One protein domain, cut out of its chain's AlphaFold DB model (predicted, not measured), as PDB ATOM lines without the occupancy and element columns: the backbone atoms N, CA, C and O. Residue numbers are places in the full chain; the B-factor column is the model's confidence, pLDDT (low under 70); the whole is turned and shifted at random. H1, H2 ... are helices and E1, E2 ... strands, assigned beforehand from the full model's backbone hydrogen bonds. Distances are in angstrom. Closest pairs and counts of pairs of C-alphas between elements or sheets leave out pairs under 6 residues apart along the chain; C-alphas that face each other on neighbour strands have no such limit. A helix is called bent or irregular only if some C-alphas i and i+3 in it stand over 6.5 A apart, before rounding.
ATOM      1  N   ILE A  30     154.413 141.462 168.701       46.56
ATOM      2  CA  ILE A  30     154.636 140.261 167.877       46.56
ATOM      3  C   ILE A  30     153.888 139.103 168.544       46.56
ATOM      4  O   ILE A  30     154.354 138.514 169.522       46.56
ATOM      5  N   GLY A  31     152.693 138.784 168.047       45.72
ATOM      6  CA  GLY A  31     151.790 137.808 168.658       45.72
ATOM      7  C   GLY A  31     151.602 136.561 167.795       45.72
ATOM      8  O   GLY A  31     151.222 136.642 166.639       45.72
ATOM      9  N   CYS A  32     151.781 135.360 168.353       45.69
ATOM     10  CA  CYS A  32     151.321 134.148 167.659       45.69
ATOM     11  C   CYS A  32     149.932 133.750 168.141       45.69
ATOM     12  O   CYS A  32     149.758 133.316 169.287       45.69
ATOM     13  N   CYS A  33     148.963 133.850 167.234       49.75
ATOM     14  CA  CYS A  33     147.552 133.573 167.468       49.75
ATOM     15  C   CYS A  33     147.310 132.065 167.558       49.75
ATOM     16  O   CYS A  33     146.846 131.411 166.627       49.75
ATOM     17  N   SER A  34     147.646 131.475 168.697       45.00
ATOM     18  CA  SER A  34     147.292 130.088 168.993       45.00
ATOM     19  C   SER A  34     145.992 130.080 169.794       45.00
ATOM     20  O   SER A  34     145.897 130.696 170.857       45.00
ATOM     21  N   ASN A  35     144.974 129.410 169.256       40.34
ATOM     22  CA  ASN A  35     143.646 129.360 169.851       40.34
ATOM     23  C   ASN A  35     143.677 128.542 171.160       40.34
ATOM     24  O   ASN A  35     144.326 127.491 171.248       40.34
ATOM     25  N   HIS A  54     142.761 124.153 165.993       61.34
ATOM     26  CA  HIS A  54     143.056 125.105 164.932       61.34
ATOM     27  C   HIS A  54     143.712 126.332 165.565       61.34
ATOM     28  O   HIS A  54     143.372 126.701 166.689       61.34
ATOM     29  N   ASP A  55     144.703 126.920 164.895       74.69
ATOM     30  CA  ASP A  55     145.128 128.277 165.242       74.69
ATOM     31  C   ASP A  55     144.030 129.275 164.829       74.69
ATOM     32  O   ASP A  55     143.128 128.912 164.077       74.69
ATOM     33  N   VAL A  56     144.057 130.496 165.363       75.81
ATOM     34  CA  VAL A  56     142.968 131.488 165.197       75.81
ATOM     35  C   VAL A  56     142.660 131.773 163.723       75.81
ATOM     36  O   VAL A  56     141.505 131.933 163.333       75.81
ATOM     37  N   LEU A  57     143.701 131.786 162.895       80.75
ATOM     38  CA  LEU A  57     143.614 132.105 161.477       80.75
ATOM     39  C   LEU A  57     143.108 130.906 160.669       80.75
ATOM     40  O   LEU A  57     142.305 131.051 159.750       80.75
ATOM     41  N   MET A  58     143.541 129.699 161.035       80.44
ATOM     42  CA  MET A  58     143.022 128.466 160.447       80.44
ATOM     43  C   MET A  58     141.577 128.186 160.865       80.44
ATOM     44  O   MET A  58     140.845 127.583 160.086       80.44
ATOM     45  N   ASP A  59     141.165 128.629 162.052       81.50
ATOM     46  CA  ASP A  59     139.771 128.583 162.487       81.50
ATOM     47  C   ASP A  59     138.903 129.507 161.622       81.50
ATOM     48  O   ASP A  59     137.907 129.047 161.070       81.50
ATOM     49  N   ALA A  60     139.356 130.745 161.371       83.38
ATOM     50  CA  ALA A  60     138.704 131.670 160.434       83.38
ATOM     51  C   ALA A  60     138.563 131.052 159.034       83.38
ATOM     52  O   ALA A  60     137.475 130.967 158.472       83.38
ATOM     53  N   LYS A  61     139.667 130.519 158.496       84.38
ATOM     54  CA  LYS A  61     139.686 129.875 157.177       84.38
ATOM     55  C   LYS A  61     138.768 128.655 157.108       84.38
ATOM     56  O   LYS A  61     138.161 128.397 156.070       84.38
ATOM     57  N   TRP A  62     138.693 127.871 158.180       84.62
ATOM     58  CA  TRP A  62     137.794 126.725 158.252       84.62
ATOM     59  C   TRP A  62     136.327 127.167 158.288       84.62
ATOM     60  O   TRP A  62     135.514 126.590 157.571       84.62
ATOM     61  N   GLN A  63     136.002 128.222 159.039       83.81
ATOM     62  CA  GLN A  63     134.657 128.798 159.087       83.81
ATOM     63  C   GLN A  63     134.218 129.356 157.725       83.81
ATOM     64  O   GLN A  63     133.124 129.019 157.277       83.81
ATOM     65  N   CYS A  64     135.078 130.106 157.025       88.25
ATOM     66  CA  CYS A  64     134.796 130.600 155.670       88.25
ATOM     67  C   CYS A  64     134.437 129.458 154.709       88.25
ATOM     68  O   CYS A  64     133.399 129.505 154.054       88.25
ATOM     69  N   ARG A  65     135.227 128.374 154.716       86.25
ATOM     70  CA  ARG A  65     134.963 127.183 153.888       86.25
ATOM     71  C   ARG A  65     133.618 126.533 154.192       86.25
ATOM     72  O   ARG A  65     132.935 126.094 153.277       86.25
ATOM     73  N   GLN A  66     133.226 126.458 155.463       86.50
ATOM     74  CA  GLN A  66     131.918 125.905 155.827       86.50
ATOM     75  C   GLN A  66     130.750 126.787 155.378       86.50
ATOM     76  O   GLN A  66     129.659 126.281 155.149       86.50
ATOM     77  N   GLN A  67     130.983 128.091 155.247       86.38
ATOM     78  CA  GLN A  67     130.003 129.058 154.761       86.38
ATOM     79  C   GLN A  67     130.002 129.180 153.226       86.38
ATOM     80  O   GLN A  67     129.271 130.006 152.692       86.38
ATOM     81  N   GLY A  68     130.829 128.402 152.512       89.31
ATOM     82  CA  GLY A  68     131.004 128.525 151.060       89.31
ATOM     83  C   GLY A  68     131.701 129.820 150.625       89.31
ATOM     84  O   GLY A  68     131.653 130.180 149.452       89.31
ATOM     85  N   ARG A  69     132.338 130.534 151.562       87.69
ATOM     86  CA  ARG A  69     133.091 131.766 151.309       87.69
ATOM     87  C   ARG A  69     134.530 131.397 150.979       87.69
ATOM     88  O   ARG A  69     135.344 131.173 151.873       87.69
ATOM     89  N   ASP A  70     134.835 131.317 149.691       86.31
ATOM     90  CA  ASP A  70     136.163 130.926 149.207       86.31
ATOM     91  C   ASP A  70     136.925 132.072 148.532       86.31
ATOM     92  O   ASP A  70     138.096 131.909 148.173       86.31
ATOM     93  N   ALA A  71     136.304 133.249 148.382       91.44
ATOM     94  CA  ALA A  71     136.978 134.388 147.784       91.44
ATOM     95  C   ALA A  71     138.195 134.795 148.645       91.44
ATOM     96  O   ALA A  71     138.060 134.978 149.860       91.44
ATOM     97  N   PRO A  72     139.396 134.973 148.055       89.06
ATOM     98  CA  PRO A  72     140.612 135.232 148.828       89.06
ATOM     99  C   PRO A  72     140.530 136.451 149.754       89.06
ATOM    100  O   PRO A  72     141.122 136.446 150.832       89.06
ATOM    101  N   TRP A  73     139.799 137.489 149.341       89.69
ATOM    102  CA  TRP A  73     139.617 138.705 150.130       89.69
ATOM    103  C   TRP A  73     138.698 138.479 151.338       89.69
ATOM    104  O   TRP A  73     139.040 138.954 152.415       89.69
ATOM    105  N   GLU A  74     137.625 137.692 151.201       89.38
ATOM    106  CA  GLU A  74     136.722 137.341 152.311       89.38
ATOM    107  C   GLU A  74     137.444 136.510 153.366       89.38
ATOM    108  O   GLU A  74     137.320 136.747 154.565       89.38
ATOM    109  N   VAL A  75     138.236 135.532 152.915       88.75
ATOM    110  CA  VAL A  75     139.029 134.689 153.816       88.75
ATOM    111  C   VAL A  75     140.067 135.529 154.556       88.75
ATOM    112  O   VAL A  75     140.279 135.325 155.751       88.75
ATOM    113  N   ARG A  76     140.713 136.478 153.866       88.69
ATOM    114  CA  ARG A  76     141.680 137.389 154.486       88.69
ATOM    115  C   ARG A  76     141.014 138.305 155.511       88.69
ATOM    116  O   ARG A  76     141.523 138.403 156.619       88.69
ATOM    117  N   GLU A  77     139.885 138.912 155.171       90.19
ATOM    118  CA  GLU A  77     139.121 139.775 156.076       90.19
ATOM    119  C   GLU A  77     138.698 139.017 157.344       90.19
ATOM    120  O   GLU A  77     138.932 139.479 158.458       90.19
ATOM    121  N   ALA A  78     138.178 137.795 157.197       89.62
ATOM    122  CA  ALA A  78     137.820 136.952 158.336       89.62
ATOM    123  C   ALA A  78     139.037 136.569 159.198       89.62
ATOM    124  O   ALA A  78     138.953 136.512 160.426       89.62
ATOM    125  N   MET A  79     140.184 136.300 158.567       88.56
ATOM    126  CA  MET A  79     141.443 136.037 159.266       88.56
ATOM    127  C   MET A  79     141.910 137.257 160.072       88.56
ATOM    128  O   MET A  79     142.311 137.099 161.225       88.56
ATOM    129  N   GLU A  80     141.849 138.451 159.485       89.50
ATOM    130  CA  GLU A  80     142.233 139.709 160.129       89.50
ATOM    131  C   GLU A  80     141.308 140.039 161.309       89.50
ATOM    132  O   GLU A  80     141.797 140.251 162.420       89.50
ATOM    133  N   ALA A  81     139.990 139.939 161.121       89.81
ATOM    134  CA  ALA A  81     139.005 140.146 162.184       89.81
ATOM    135  C   ALA A  81     139.212 139.180 163.368       89.81
ATOM    136  O   ALA A  81     139.213 139.585 164.533       89.81
ATOM    137  N   ASN A  82     139.469 137.898 163.093       90.19
ATOM    138  CA  ASN A  82     139.753 136.927 164.152       90.19
ATOM    139  C   ASN A  82     141.082 137.211 164.870       90.19
ATOM    140  O   ASN A  82     141.184 137.005 166.085       90.19
ATOM    141  N   ALA A  83     142.108 137.670 164.150       88.38
ATOM    142  CA  ALA A  83     143.371 138.077 164.756       88.38
ATOM    143  C   ALA A  83     143.195 139.295 165.670       88.38
ATOM    144  O   ALA A  83     143.741 139.293 166.778       88.38
ATOM    145  N   GLU A  84     142.433 140.300 165.244       89.88
ATOM    146  CA  GLU A  84     142.091 141.467 166.059       89.88
ATOM    147  C   GLU A  84     141.358 141.043 167.335       89.88
ATOM    148  O   GLU A  84     141.837 141.308 168.441       89.88
ATOM    149  N   GLN A  85     140.271 140.278 167.200       90.81
ATOM    150  CA  GLN A  85     139.479 139.825 168.343       90.81
ATOM    151  C   GLN A  85     140.308 138.994 169.334       90.81
ATOM    152  O   GLN A  85     140.133 139.090 170.551       90.81
ATOM    153  N   TRP A  86     141.245 138.177 168.839       89.81
ATOM    154  CA  TRP A  86     142.141 137.404 169.696       89.81
ATOM    155  C   TRP A  86     143.025 138.287 170.582       89.81
ATOM    156  O   TRP A  86     143.254 137.910 171.741       89.81
ATOM    157  N   LEU A  87     143.512 139.413 170.045       89.88
ATOM    158  CA  LEU A  87     144.337 140.377 170.772       89.88
ATOM    159  C   LEU A  87     143.489 141.172 171.767       89.88
ATOM    160  O   LEU A  87     143.866 141.239 172.935       89.88
ATOM    161  N   VAL A  88     142.328 141.684 171.337       90.25
ATOM    162  CA  VAL A  88     141.367 142.408 172.194       90.25
ATOM    163  C   VAL A  88     141.005 141.577 173.426       90.25
ATOM    164  O   VAL A  88     141.163 142.029 174.554       90.25
ATOM    165  N   ASN A  89     140.635 140.307 173.238       90.81
ATOM    166  CA  ASN A  89     140.216 139.422 174.332       90.81
ATOM    167  C   ASN A  89     141.317 139.127 175.366       90.81
ATOM    168  O   ASN A  89     141.059 138.480 176.382       90.81
ATOM    169  N   ARG A  90     142.567 139.497 175.081       91.00
ATOM    170  CA  ARG A  90     143.729 139.209 175.930       91.00
ATOM    171  C   ARG A  90     144.438 140.458 176.423       91.00
ATOM    172  O   ARG A  90     145.182 140.345 177.394       91.00
ATOM    173  N   SER A  91     144.222 141.608 175.788       90.75
ATOM    174  CA  SER A  91     144.968 142.830 176.078       90.75
ATOM    175  C   SER A  91     144.830 143.225 177.550       90.75
ATOM    176  O   SER A  91     145.840 143.436 178.221       90.75
ATOM    177  N   GLU A  92     143.612 143.202 178.101       92.25
ATOM    178  CA  GLU A  92     143.361 143.563 179.505       92.25
ATOM    179  C   GLU A  92     144.051 142.612 180.489       92.25
ATOM    180  O   GLU A  92     144.642 143.036 181.484       92.25
ATOM    181  N   ALA A  93     144.047 141.308 180.195       92.25
ATOM    182  CA  ALA A  93     144.766 140.323 181.000       92.25
ATOM    183  C   ALA A  93     146.289 140.553 180.967       92.25
ATOM    184  O   ALA A  93     146.985 140.201 181.918       92.25
ATOM    185  N   TRP A  94     146.798 141.161 179.894       93.62
ATOM    186  CA  TRP A  94     148.188 141.593 179.749       93.62
ATOM    187  C   TRP A  94     148.426 143.039 180.196       93.62
ATOM    188  O   TRP A  94     149.536 143.530 180.040       93.62
ATOM    189  N   GLY A  95     147.430 143.713 180.776       92.50
ATOM    190  CA  GLY A  95     147.582 145.038 181.375       92.50
ATOM    191  C   GLY A  95     147.495 146.218 180.410       92.50
ATOM    192  O   GLY A  95     147.962 147.303 180.758       92.50
ATOM    193  N   PHE A  96     146.910 146.054 179.221       91.75
ATOM    194  CA  PHE A  96     146.702 147.162 178.285       91.75
ATOM    195  C   PHE A  96     145.370 147.085 177.531       91.75
ATOM    196  O   PHE A  96     144.759 146.029 177.404       91.75
ATOM    197  N   THR A  97     144.933 148.208 176.979       91.88
ATOM    198  CA  THR A  97     143.816 148.291 176.030       91.88
ATOM    199  C   THR A  97     144.323 148.807 174.690       91.88
ATOM    200  O   THR A  97     145.343 149.493 174.630       91.88
ATOM    201  N   LEU A  98     143.642 148.446 173.607       88.75
ATOM    202  CA  LEU A  98     143.929 148.978 172.276       88.75
ATOM    203  C   LEU A  98     143.180 150.301 172.097       88.75
ATOM    204  O   LEU A  98     141.974 150.344 172.319       88.75
ATOM    205  N   ASP A  99     143.882 151.354 171.679       86.75
ATOM    206  CA  ASP A  99     143.256 152.657 171.407       86.75
ATOM    207  C   ASP A  99     142.632 152.699 170.004       86.75
ATOM    208  O   ASP A  99     141.657 153.407 169.759       86.75
ATOM    209  N   THR A 100     143.211 151.942 169.069       88.00
ATOM    210  CA  THR A 100     142.754 151.810 167.682       88.00
ATOM    211  C   THR A 100     142.909 150.372 167.207       88.00
ATOM    212  O   THR A 100     143.714 149.613 167.756       88.00
ATOM    213  N   THR A 101     142.203 150.021 166.130       89.06
ATOM    214  CA  THR A 101     142.412 148.753 165.422       89.06
ATOM    215  C   THR A 101     143.893 148.602 165.047       89.06
ATOM    216  O   THR A 101     144.484 149.526 164.472       89.06
ATOM    217  N   PRO A 102     144.533 147.478 165.412       88.06
ATOM    218  CA  PRO A 102     145.936 147.246 165.122       88.06
ATOM    219  C   PRO A 102     146.126 146.926 163.638       88.06
ATOM    220  O   PRO A 102     145.342 146.207 163.027       88.06
ATOM    221  N   GLN A 103     147.227 147.400 163.067       87.69
ATOM    222  CA  GLN A 103     147.692 146.952 161.763       87.69
ATOM    223  C   GLN A 103     148.239 145.532 161.883       87.69
ATOM    224  O   GLN A 103     149.064 145.242 162.754       87.69
ATOM    225  N   LEU A 104     147.790 144.661 160.985       88.06
ATOM    226  CA  LEU A 104     148.227 143.275 160.889       88.06
ATOM    227  C   LEU A 104     149.189 143.120 159.717       88.06
ATOM    228  O   LEU A 104     148.936 143.593 158.611       88.06
ATOM    229  N   SER A 105     150.309 142.446 159.947       85.31
ATOM    230  CA  SER A 105     151.303 142.178 158.907       85.31
ATOM    231  C   SER A 105     152.050 140.876 159.182       85.31
ATOM    232  O   SER A 105     151.760 140.168 160.145       85.31
ATOM    233  N   GLY A 106     152.985 140.501 158.307       82.19
ATOM    234  CA  GLY A 106     153.912 139.406 158.604       82.19
ATOM    235  C   GLY A 106     153.258 138.033 158.793       82.19
ATOM    236  O   GLY A 106     153.850 137.171 159.443       82.19
ATOM    237  N   TYR A 107     152.062 137.803 158.231       84.06
ATOM    238  CA  TYR A 107     151.401 136.501 158.313       84.06
ATOM    239  C   TYR A 107     152.319 135.395 157.788       84.06
ATOM    240  O   TYR A 107     152.757 135.419 156.634       84.06
ATOM    241  N   ARG A 108     152.602 134.404 158.637       81.12
ATOM    242  CA  ARG A 108     153.433 133.250 158.282       81.12
ATOM    243  C   ARG A 108     152.862 131.986 158.888       81.12
ATOM    244  O   ARG A 108     152.568 131.932 160.079       81.12
ATOM    245  N   GLN A 109     152.755 130.946 158.070       83.19
ATOM    246  CA  GLN A 109     152.475 129.608 158.561       83.19
ATOM    247  C   GLN A 109     153.788 128.872 158.774       83.19
ATOM    248  O   GLN A 109     154.579 128.684 157.852       83.19
ATOM    249  N   HIS A 110     153.988 128.416 160.000       81.06
ATOM    250  CA  HIS A 110     155.154 127.651 160.371       81.06
ATOM    251  C   HIS A 110     154.824 126.169 160.455       81.06
ATOM    252  O   HIS A 110     153.772 125.767 160.965       81.06
ATOM    253  N   GLN A 111     155.754 125.346 159.982       82.44
ATOM    254  CA  GLN A 111     155.666 123.899 160.071       82.44
ATOM    255  C   GLN A 111     157.018 123.312 160.456       82.44
ATOM    256  O   GLN A 111     158.029 123.571 159.813       82.44
ATOM    257  N   TRP A 112     157.013 122.482 161.492       77.56
ATOM    258  CA  TRP A 112     158.172 121.696 161.893       77.56
ATOM    259  C   TRP A 112     157.777 120.243 162.068       77.56
ATOM    260  O   TRP A 112     156.724 119.924 162.627       77.56
ATOM    261  N   GLN A 113     158.653 119.353 161.625       78.00
ATOM    262  CA  GLN A 113     158.544 117.926 161.880       78.00
ATOM    263  C   GLN A 113     159.694 117.508 162.788       78.00
ATOM    264  O   GLN A 113     160.860 117.742 162.482       78.00
ATOM    265  N   ARG A 114     159.368 116.900 163.933       69.69
ATOM    266  CA  ARG A 114     160.361 116.288 164.818       69.69
ATOM    267  C   ARG A 114     159.920 114.869 165.155       69.69
ATOM    268  O   ARG A 114     158.908 114.675 165.831       69.69
ATOM    269  N   LYS A 115     160.706 113.880 164.715       79.12
ATOM    270  CA  LYS A 115     160.377 112.446 164.819       79.12
ATOM    271  C   LYS A 115     158.946 112.183 164.309       79.12
ATOM    272  O   LYS A 115     158.649 112.493 163.166       79.12
ATOM    273  N   GLN A 116     158.053 111.682 165.167       72.06
ATOM    274  CA  GLN A 116     156.654 111.369 164.844       72.06
ATOM    275  C   GLN A 116     155.663 112.518 165.108       72.06
ATOM    276  O   GLN A 116     154.450 112.314 165.045       72.06
ATOM    277  N   ARG A 117     156.131 113.724 165.458       69.75
ATOM    278  CA  ARG A 117     155.247 114.842 165.800       69.75
ATOM    279  C   ARG A 117     155.442 116.016 164.852       69.75
ATOM    280  O   ARG A 117     156.509 116.623 164.798       69.75
ATOM    281  N   GLN A 118     154.364 116.359 164.155       76.62
ATOM    282  CA  GLN A 118     154.266 117.568 163.352       76.62
ATOM    283  C   GLN A 118     153.700 118.708 164.204       76.62
ATOM    284  O   GLN A 118     152.663 118.560 164.858       76.62
ATOM    285  N   ILE A 119     154.392 119.843 164.208       78.38
ATOM    286  CA  ILE A 119     153.956 121.094 164.825       78.38
ATOM    287  C   ILE A 119     153.623 122.053 163.690       78.38
ATOM    288  O   ILE A 119     154.446 122.275 162.805       78.38
ATOM    289  N   ARG A 120     152.411 122.606 163.712       78.81
ATOM    290  CA  ARG A 120     151.968 123.646 162.784       78.81
ATOM    291  C   ARG A 120     151.308 124.759 163.579       78.81
ATOM    292  O   ARG A 120     150.482 124.470 164.444       78.81
ATOM    293  N   PHE A 121     151.677 125.996 163.291       80.19
ATOM    294  CA  PHE A 121     150.989 127.175 163.802       80.19
ATOM    295  C   PHE A 121     151.212 128.353 162.866       80.19
ATOM    296  O   PHE A 121     152.173 128.369 162.101       80.19
ATOM    297  N   SER A 122     150.339 129.344 162.963       82.62
ATOM    298  CA  SER A 122     150.451 130.584 162.207       82.62
ATOM    299  C   SER A 122     150.832 131.745 163.135       82.62
ATOM    300  O   SER A 122     150.470 131.747 164.316       82.62
ATOM    301  N   SER A 123     151.599 132.704 162.620       82.44
ATOM    302  CA  SER A 123     151.999 133.939 163.305       82.44
ATOM    303  C   SER A 123     151.520 135.160 162.531       82.44
ATOM    304  O   SER A 123     151.419 135.092 161.306       82.44
ATOM    305  N   VAL A 124     151.271 136.263 163.235       86.94
ATOM    306  CA  VAL A 124     150.976 137.577 162.653       86.94
ATOM    307  C   VAL A 124     151.628 138.654 163.518       86.94
ATOM    308  O   VAL A 124     151.724 138.521 164.737       86.94
ATOM    309  N   ASP A 125     152.089 139.719 162.892       86.81
ATOM    310  CA  ASP A 125     152.664 140.861 163.585       86.81
ATOM    311  C   ASP A 125     151.583 141.925 163.756       86.81
ATOM    312  O   ASP A 125     150.929 142.308 162.785       86.81
ATOM    313  N   TYR A 126     151.404 142.399 164.987       90.19
ATOM    314  CA  TYR A 126     150.475 143.469 165.324       90.19
ATOM    315  C   TYR A 126     151.244 144.770 165.542       90.19
ATOM    316  O   TYR A 126     152.252 144.808 166.250       90.19
ATOM    317  N   GLU A 127     150.741 145.873 165.009       87.44
ATOM    318  CA  GLU A 127     151.268 147.209 165.267       87.44
ATOM    319  C   GLU A 127     150.113 148.168 165.560       87.44
ATOM    320  O   GLU A 127     149.180 148.274 164.777       87.44
ATOM    321  N   GLY A 128     150.135 148.858 166.699       88.19
ATOM    322  CA  GLY A 128     149.020 149.711 167.115       88.19
ATOM    323  C   GLY A 128     149.448 150.778 168.109       88.19
ATOM    324  O   GLY A 128     150.636 151.068 168.224       88.19
ATOM    325  N   VAL A 129     148.471 151.359 168.802       86.69
ATOM    326  CA  VAL A 129     148.664 152.221 169.973       86.69
ATOM    327  C   VAL A 129     147.871 151.613 171.119       86.69
ATOM    328  O   VAL A 129     146.753 151.135 170.917       86.69
ATOM    329  N   ILE A 130     148.479 151.587 172.303       89.75
ATOM    330  CA  ILE A 130     147.879 151.004 173.498       89.75
ATOM    331  C   ILE A 130     147.857 152.017 174.634       89.75
ATOM    332  O   ILE A 130     148.774 152.834 174.764       89.75
ATOM    333  N   THR A 131     146.860 151.873 175.498       88.00
ATOM    334  CA  THR A 131     146.815 152.516 176.809       88.00
ATOM    335  C   THR A 131     147.156 151.485 177.879       88.00
ATOM    336  O   THR A 131     146.632 150.370 177.886       88.00
ATOM    337  N   VAL A 132     148.063 151.842 178.790       90.50
ATOM    338  CA  VAL A 132     148.434 150.977 179.916       90.50
ATOM    339  C   VAL A 132     147.307 150.992 180.947       90.50
ATOM    340  O   VAL A 132     147.047 152.024 181.558       90.50
ATOM    341  N   ALA A 133     146.666 149.842 181.150       90.56
ATOM    342  CA  ALA A 133     145.597 149.664 182.130       90.56
ATOM    343  C   ALA A 133     146.140 149.163 183.482       90.56
ATOM    344  O   ALA A 133     145.709 149.623 184.534       90.56
ATOM    345  N   ASP A 134     147.116 148.249 183.454       92.25
ATOM    346  CA  ASP A 134     147.791 147.709 184.638       92.25
ATOM    347  C   ASP A 134     149.299 147.563 184.342       92.25
ATOM    348  O   ASP A 134     149.709 146.652 183.609       92.25
ATOM    349  N   PRO A 135     150.144 148.456 184.892       89.75
ATOM    350  CA  PRO A 135     151.584 148.451 184.646       89.75
ATOM    351  C   PRO A 135     152.294 147.161 185.072       89.75
ATOM    352  O   PRO A 135     153.248 146.757 184.406       89.75
ATOM    353  N   GLU A 136     151.850 146.498 186.143       92.88
ATOM    354  CA  GLU A 136     152.507 145.288 186.651       92.88
ATOM    355  C   GLU A 136     152.173 144.074 185.784       92.88
ATOM    356  O   GLU A 136     153.055 143.272 185.456       92.88
ATOM    357  N   ARG A 137     150.926 143.972 185.308       93.31
ATOM    358  CA  ARG A 137     150.552 142.953 184.310       93.31
ATOM    359  C   ARG A 137     151.280 143.162 182.993       93.31
ATOM    360  O   ARG A 137     151.796 142.194 182.432       93.31
ATOM    361  N   LEU A 138     151.375 144.410 182.533       90.44
ATOM    362  CA  LEU A 138     152.107 144.738 181.312       90.44
ATOM    363  C   LEU A 138     153.590 144.412 181.453       90.44
ATOM    364  O   LEU A 138     154.175 143.792 180.564       90.44
ATOM    365  N   ARG A 139     154.191 144.746 182.597       89.88
ATOM    366  CA  ARG A 139     155.566 144.369 182.922       89.88
ATOM    367  C   ARG A 139     155.745 142.852 182.862       89.88
ATOM    368  O   ARG A 139     156.657 142.372 182.190       89.88
ATOM    369  N   ALA A 140     154.872 142.086 183.509       92.75
ATOM    370  CA  ALA A 140     154.934 140.629 183.470       92.75
ATOM    371  C   ALA A 140     154.792 140.081 182.039       92.75
ATOM    372  O   ALA A 140     155.523 139.162 181.667       92.75
ATOM    373  N   ALA A 141     153.898 140.648 181.228       91.12
ATOM    374  CA  ALA A 141     153.694 140.255 179.836       91.12
ATOM    375  C   ALA A 141     154.916 140.566 178.951       91.12
ATOM    376  O   ALA A 141     155.291 139.744 178.115       91.12
ATOM    377  N   LEU A 142     155.572 141.710 179.169       88.50
ATOM    378  CA  LEU A 142     156.794 142.113 178.469       88.50
ATOM    379  C   LEU A 142     157.955 141.152 178.735       88.50
ATOM    380  O   LEU A 142     158.616 140.715 177.796       88.50
ATOM    381  N   PHE A 143     158.185 140.796 180.001       89.31
ATOM    382  CA  PHE A 143     159.327 139.958 180.380       89.31
ATOM    383  C   PHE A 143     159.103 138.466 180.127       89.31
ATOM    384  O   PHE A 143     160.035 137.762 179.746       89.31
ATOM    385  N   ASN A 144     157.882 137.965 180.321       89.38
ATOM    386  CA  ASN A 144     157.594 136.537 180.156       89.38
ATOM    387  C   ASN A 144     157.158 136.164 178.733       89.38
ATOM    388  O   ASN A 144     157.029 134.972 178.420       89.38
ATOM    389  N   GLY A 145     156.884 137.166 177.897       86.69
ATOM    390  CA  GLY A 145     156.207 137.006 176.620       86.69
ATOM    391  C   GLY A 145     154.768 136.502 176.769       86.69
ATOM    392  O   GLY A 145     154.337 136.003 177.813       86.69
ATOM    393  N   VAL A 146     154.018 136.569 175.676       86.75
ATOM    394  CA  VAL A 146     152.595 136.230 175.632       86.75
ATOM    395  C   VAL A 146     152.283 135.070 174.684       86.75
ATOM    396  O   VAL A 146     153.013 134.768 173.745       86.75
ATOM    397  N   GLY A 147     151.170 134.374 174.917       81.81
ATOM    398  CA  GLY A 147     150.722 133.283 174.045       81.81
ATOM    399  C   GLY A 147     151.503 131.965 174.187       81.81
ATOM    400  O   GLY A 147     152.311 131.756 175.096       81.81
ATOM    401  N   ARG A 148     151.192 130.997 173.311       73.69
ATOM    402  CA  ARG A 148     151.618 129.590 173.463       73.69
ATOM    403  C   ARG A 148     152.965 129.272 172.806       73.69
ATOM    404  O   ARG A 148     153.689 128.417 173.307       73.69
ATOM    405  N   SER A 149     153.294 129.940 171.703       77.19
ATOM    406  CA  SER A 149     154.452 129.617 170.851       77.19
ATOM    407  C   SER A 149     155.731 130.379 171.224       77.19
ATOM    408  O   SER A 149     156.594 130.577 170.375       77.19
ATOM    409  N   ARG A 150     155.879 130.793 172.490       79.50
ATOM    410  CA  ARG A 150     157.015 131.605 172.974       79.50
ATOM    411  C   ARG A 150     158.383 130.988 172.682       79.50
ATOM    412  O   ARG A 150     159.300 131.679 172.263       79.50
ATOM    413  N   ALA A 151     158.479 129.664 172.788       79.50
ATOM    414  CA  ALA A 151     159.696 128.914 172.472       79.50
ATOM    415  C   ALA A 151     160.105 128.962 170.982       79.50
ATOM    416  O   ALA A 151     161.203 128.535 170.646       79.50
ATOM    417  N   PHE A 152     159.236 129.453 170.094       75.12
ATOM    418  CA  PHE A 152     159.481 129.561 168.653       75.12
ATOM    419  C   PHE A 152     159.680 131.015 168.190       75.12
ATOM    420  O   PHE A 152     159.513 131.307 167.011       75.12
ATOM    421  N   GLY A 153     159.993 131.934 169.111       76.62
ATOM    422  CA  GLY A 153     160.204 133.354 168.796       76.62
ATOM    423  C   GLY A 153     158.919 134.181 168.695       76.62
ATOM    424  O   GLY A 153     158.951 135.323 168.252       76.62
ATOM    425  N   CYS A 154     157.784 133.621 169.110       81.50
ATOM    426  CA  CYS A 154     156.512 134.331 169.166       81.50
ATOM    427  C   CYS A 154     156.269 135.012 170.512       81.50
ATOM    428  O   CYS A 154     156.804 134.590 171.533       81.50
ATOM    429  N   GLY A 155     155.314 135.943 170.554       82.75
ATOM    430  CA  GLY A 155     154.794 136.450 171.823       82.75
ATOM    431  C   GLY A 155     155.667 137.514 172.465       82.75
ATOM    432  O   GLY A 155     155.525 137.778 173.655       82.75
ATOM    433  N   MET A 156     156.588 138.096 171.707       86.81
ATOM    434  CA  MET A 156     157.393 139.211 172.168       86.81
ATOM    435  C   MET A 156     156.569 140.494 172.064       86.81
ATOM    436  O   MET A 156     156.050 140.834 171.000       86.81
ATOM    437  N   LEU A 157     156.460 141.215 173.174       86.94
ATOM    438  CA  LEU A 157     155.867 142.544 173.202       86.94
ATOM    439  C   LEU A 157     156.991 143.577 173.155       86.94
ATOM    440  O   LEU A 157     157.961 143.462 173.903       86.94
ATOM    441  N   MET A 158     156.865 144.581 172.289       86.00
ATOM    442  CA  MET A 158     157.779 145.715 172.261       86.00
ATOM    443  C   MET A 158     157.010 146.989 172.555       86.00
ATOM    444  O   MET A 158     155.968 147.279 171.971       86.00
TER     445      MET A 158
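AT A GLANCE: This is residues 30 to 35 and 54 to 158 of the 162 residues of the protein "Type I-E CRISPR-associated protein Cas6/Cse3/CasE" of Tamilnaduibacter salinus (UniProt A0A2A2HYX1). A long two-stranded ribbon, E2 and E3, crosses a long helical hairpin, H1 and H2, and its tip, residues 113 to 118, sticks out free. At the last residues of H2 sit a small strand pair, E1 and E4, and the helix H3, from which residues 145 to 158, with no named element, fold back toward the ribbon. The printed part has 111 residues with three named helices and four named strands, in the order H1 H2 E1 E2 E3 E4 H3; both two-stranded sheets, E2 - E3 and E1 - E4, are antiparallel, and the class is mixed, helices and strands. The whole is compact, with a radius of gyration of the C-alphas of 14.9 A, yet flat in outline, spanning 43 by 38 by 19 A.

HOW THE PARTS SIT: Look first at E2, residues 103 to 114, and E3, residues 117 to 127, a hairpin of antiparallel neighbours at 165 degrees. Across it you will find N 105 and O 125 at 2.9 A and N 119 and O 112 at 2.8 A, within hydrogen-bond range. Now take H2, residues 72 to 94: its closest C-alpha to E2 is that of Glu 80, 7.0 A from that of Leu 104. H1, residues 56 to 66, touches H2, the closest C-alphas being those of Leu 57 and Met 79, 5.0 A apart; they form a helical hairpin, running opposite ways at a steep tilt of 39 degrees. The closest C-alphas of H1 and E3 are those of Leu 57 and Ser 122, at 7.0 A. E3 runs on into E4, residues 130 to 132, across a break of 2 residues at 91 degrees. E4 is the antiparallel neighbour of E1, residues 96 to 98, with N 97 and O 131 at 2.9 A. H3, residues 135 to 144, touches residues 93 to 94 of H2 alone; the closest C-alphas, of Trp 94 and Leu 138, are 5.3 A apart. H1 and H3 are apart. In H1 and H3 every O i to N i+4 pair is within hydrogen-bond range; in H2, 16 of 19 are.

IN THESE COORDINATES: Find C-alpha 103 at (147.692, 146.952, 161.763); from there E2 runs 33.3 A, and E3 returns over 32.6 A. H2 starts at C-alpha 72, (140.612, 135.232, 148.828), and runs 32.5 A; it is irregular, with C-alphas 89 and 92 7.3 A apart. H1 spans 15.5 A, E1 6.9 A and E4 6.4 A. H3 spans 14.1 A and ends at C-alpha 144, (157.594, 136.537, 180.156).

THE WHOLE: The two C-alphas farthest apart are those of Gly 68 and Glu 136, at 44.8 A. Residues 36 to 53 are cut out, and C-alphas 35 and 54 are 6.5 A apart across the cut. The links from H1 through to H3 are tight. The mean pLDDT of the printed part is 83.4; it is under 70 at residues 30 to 35, 54, 114 and 117.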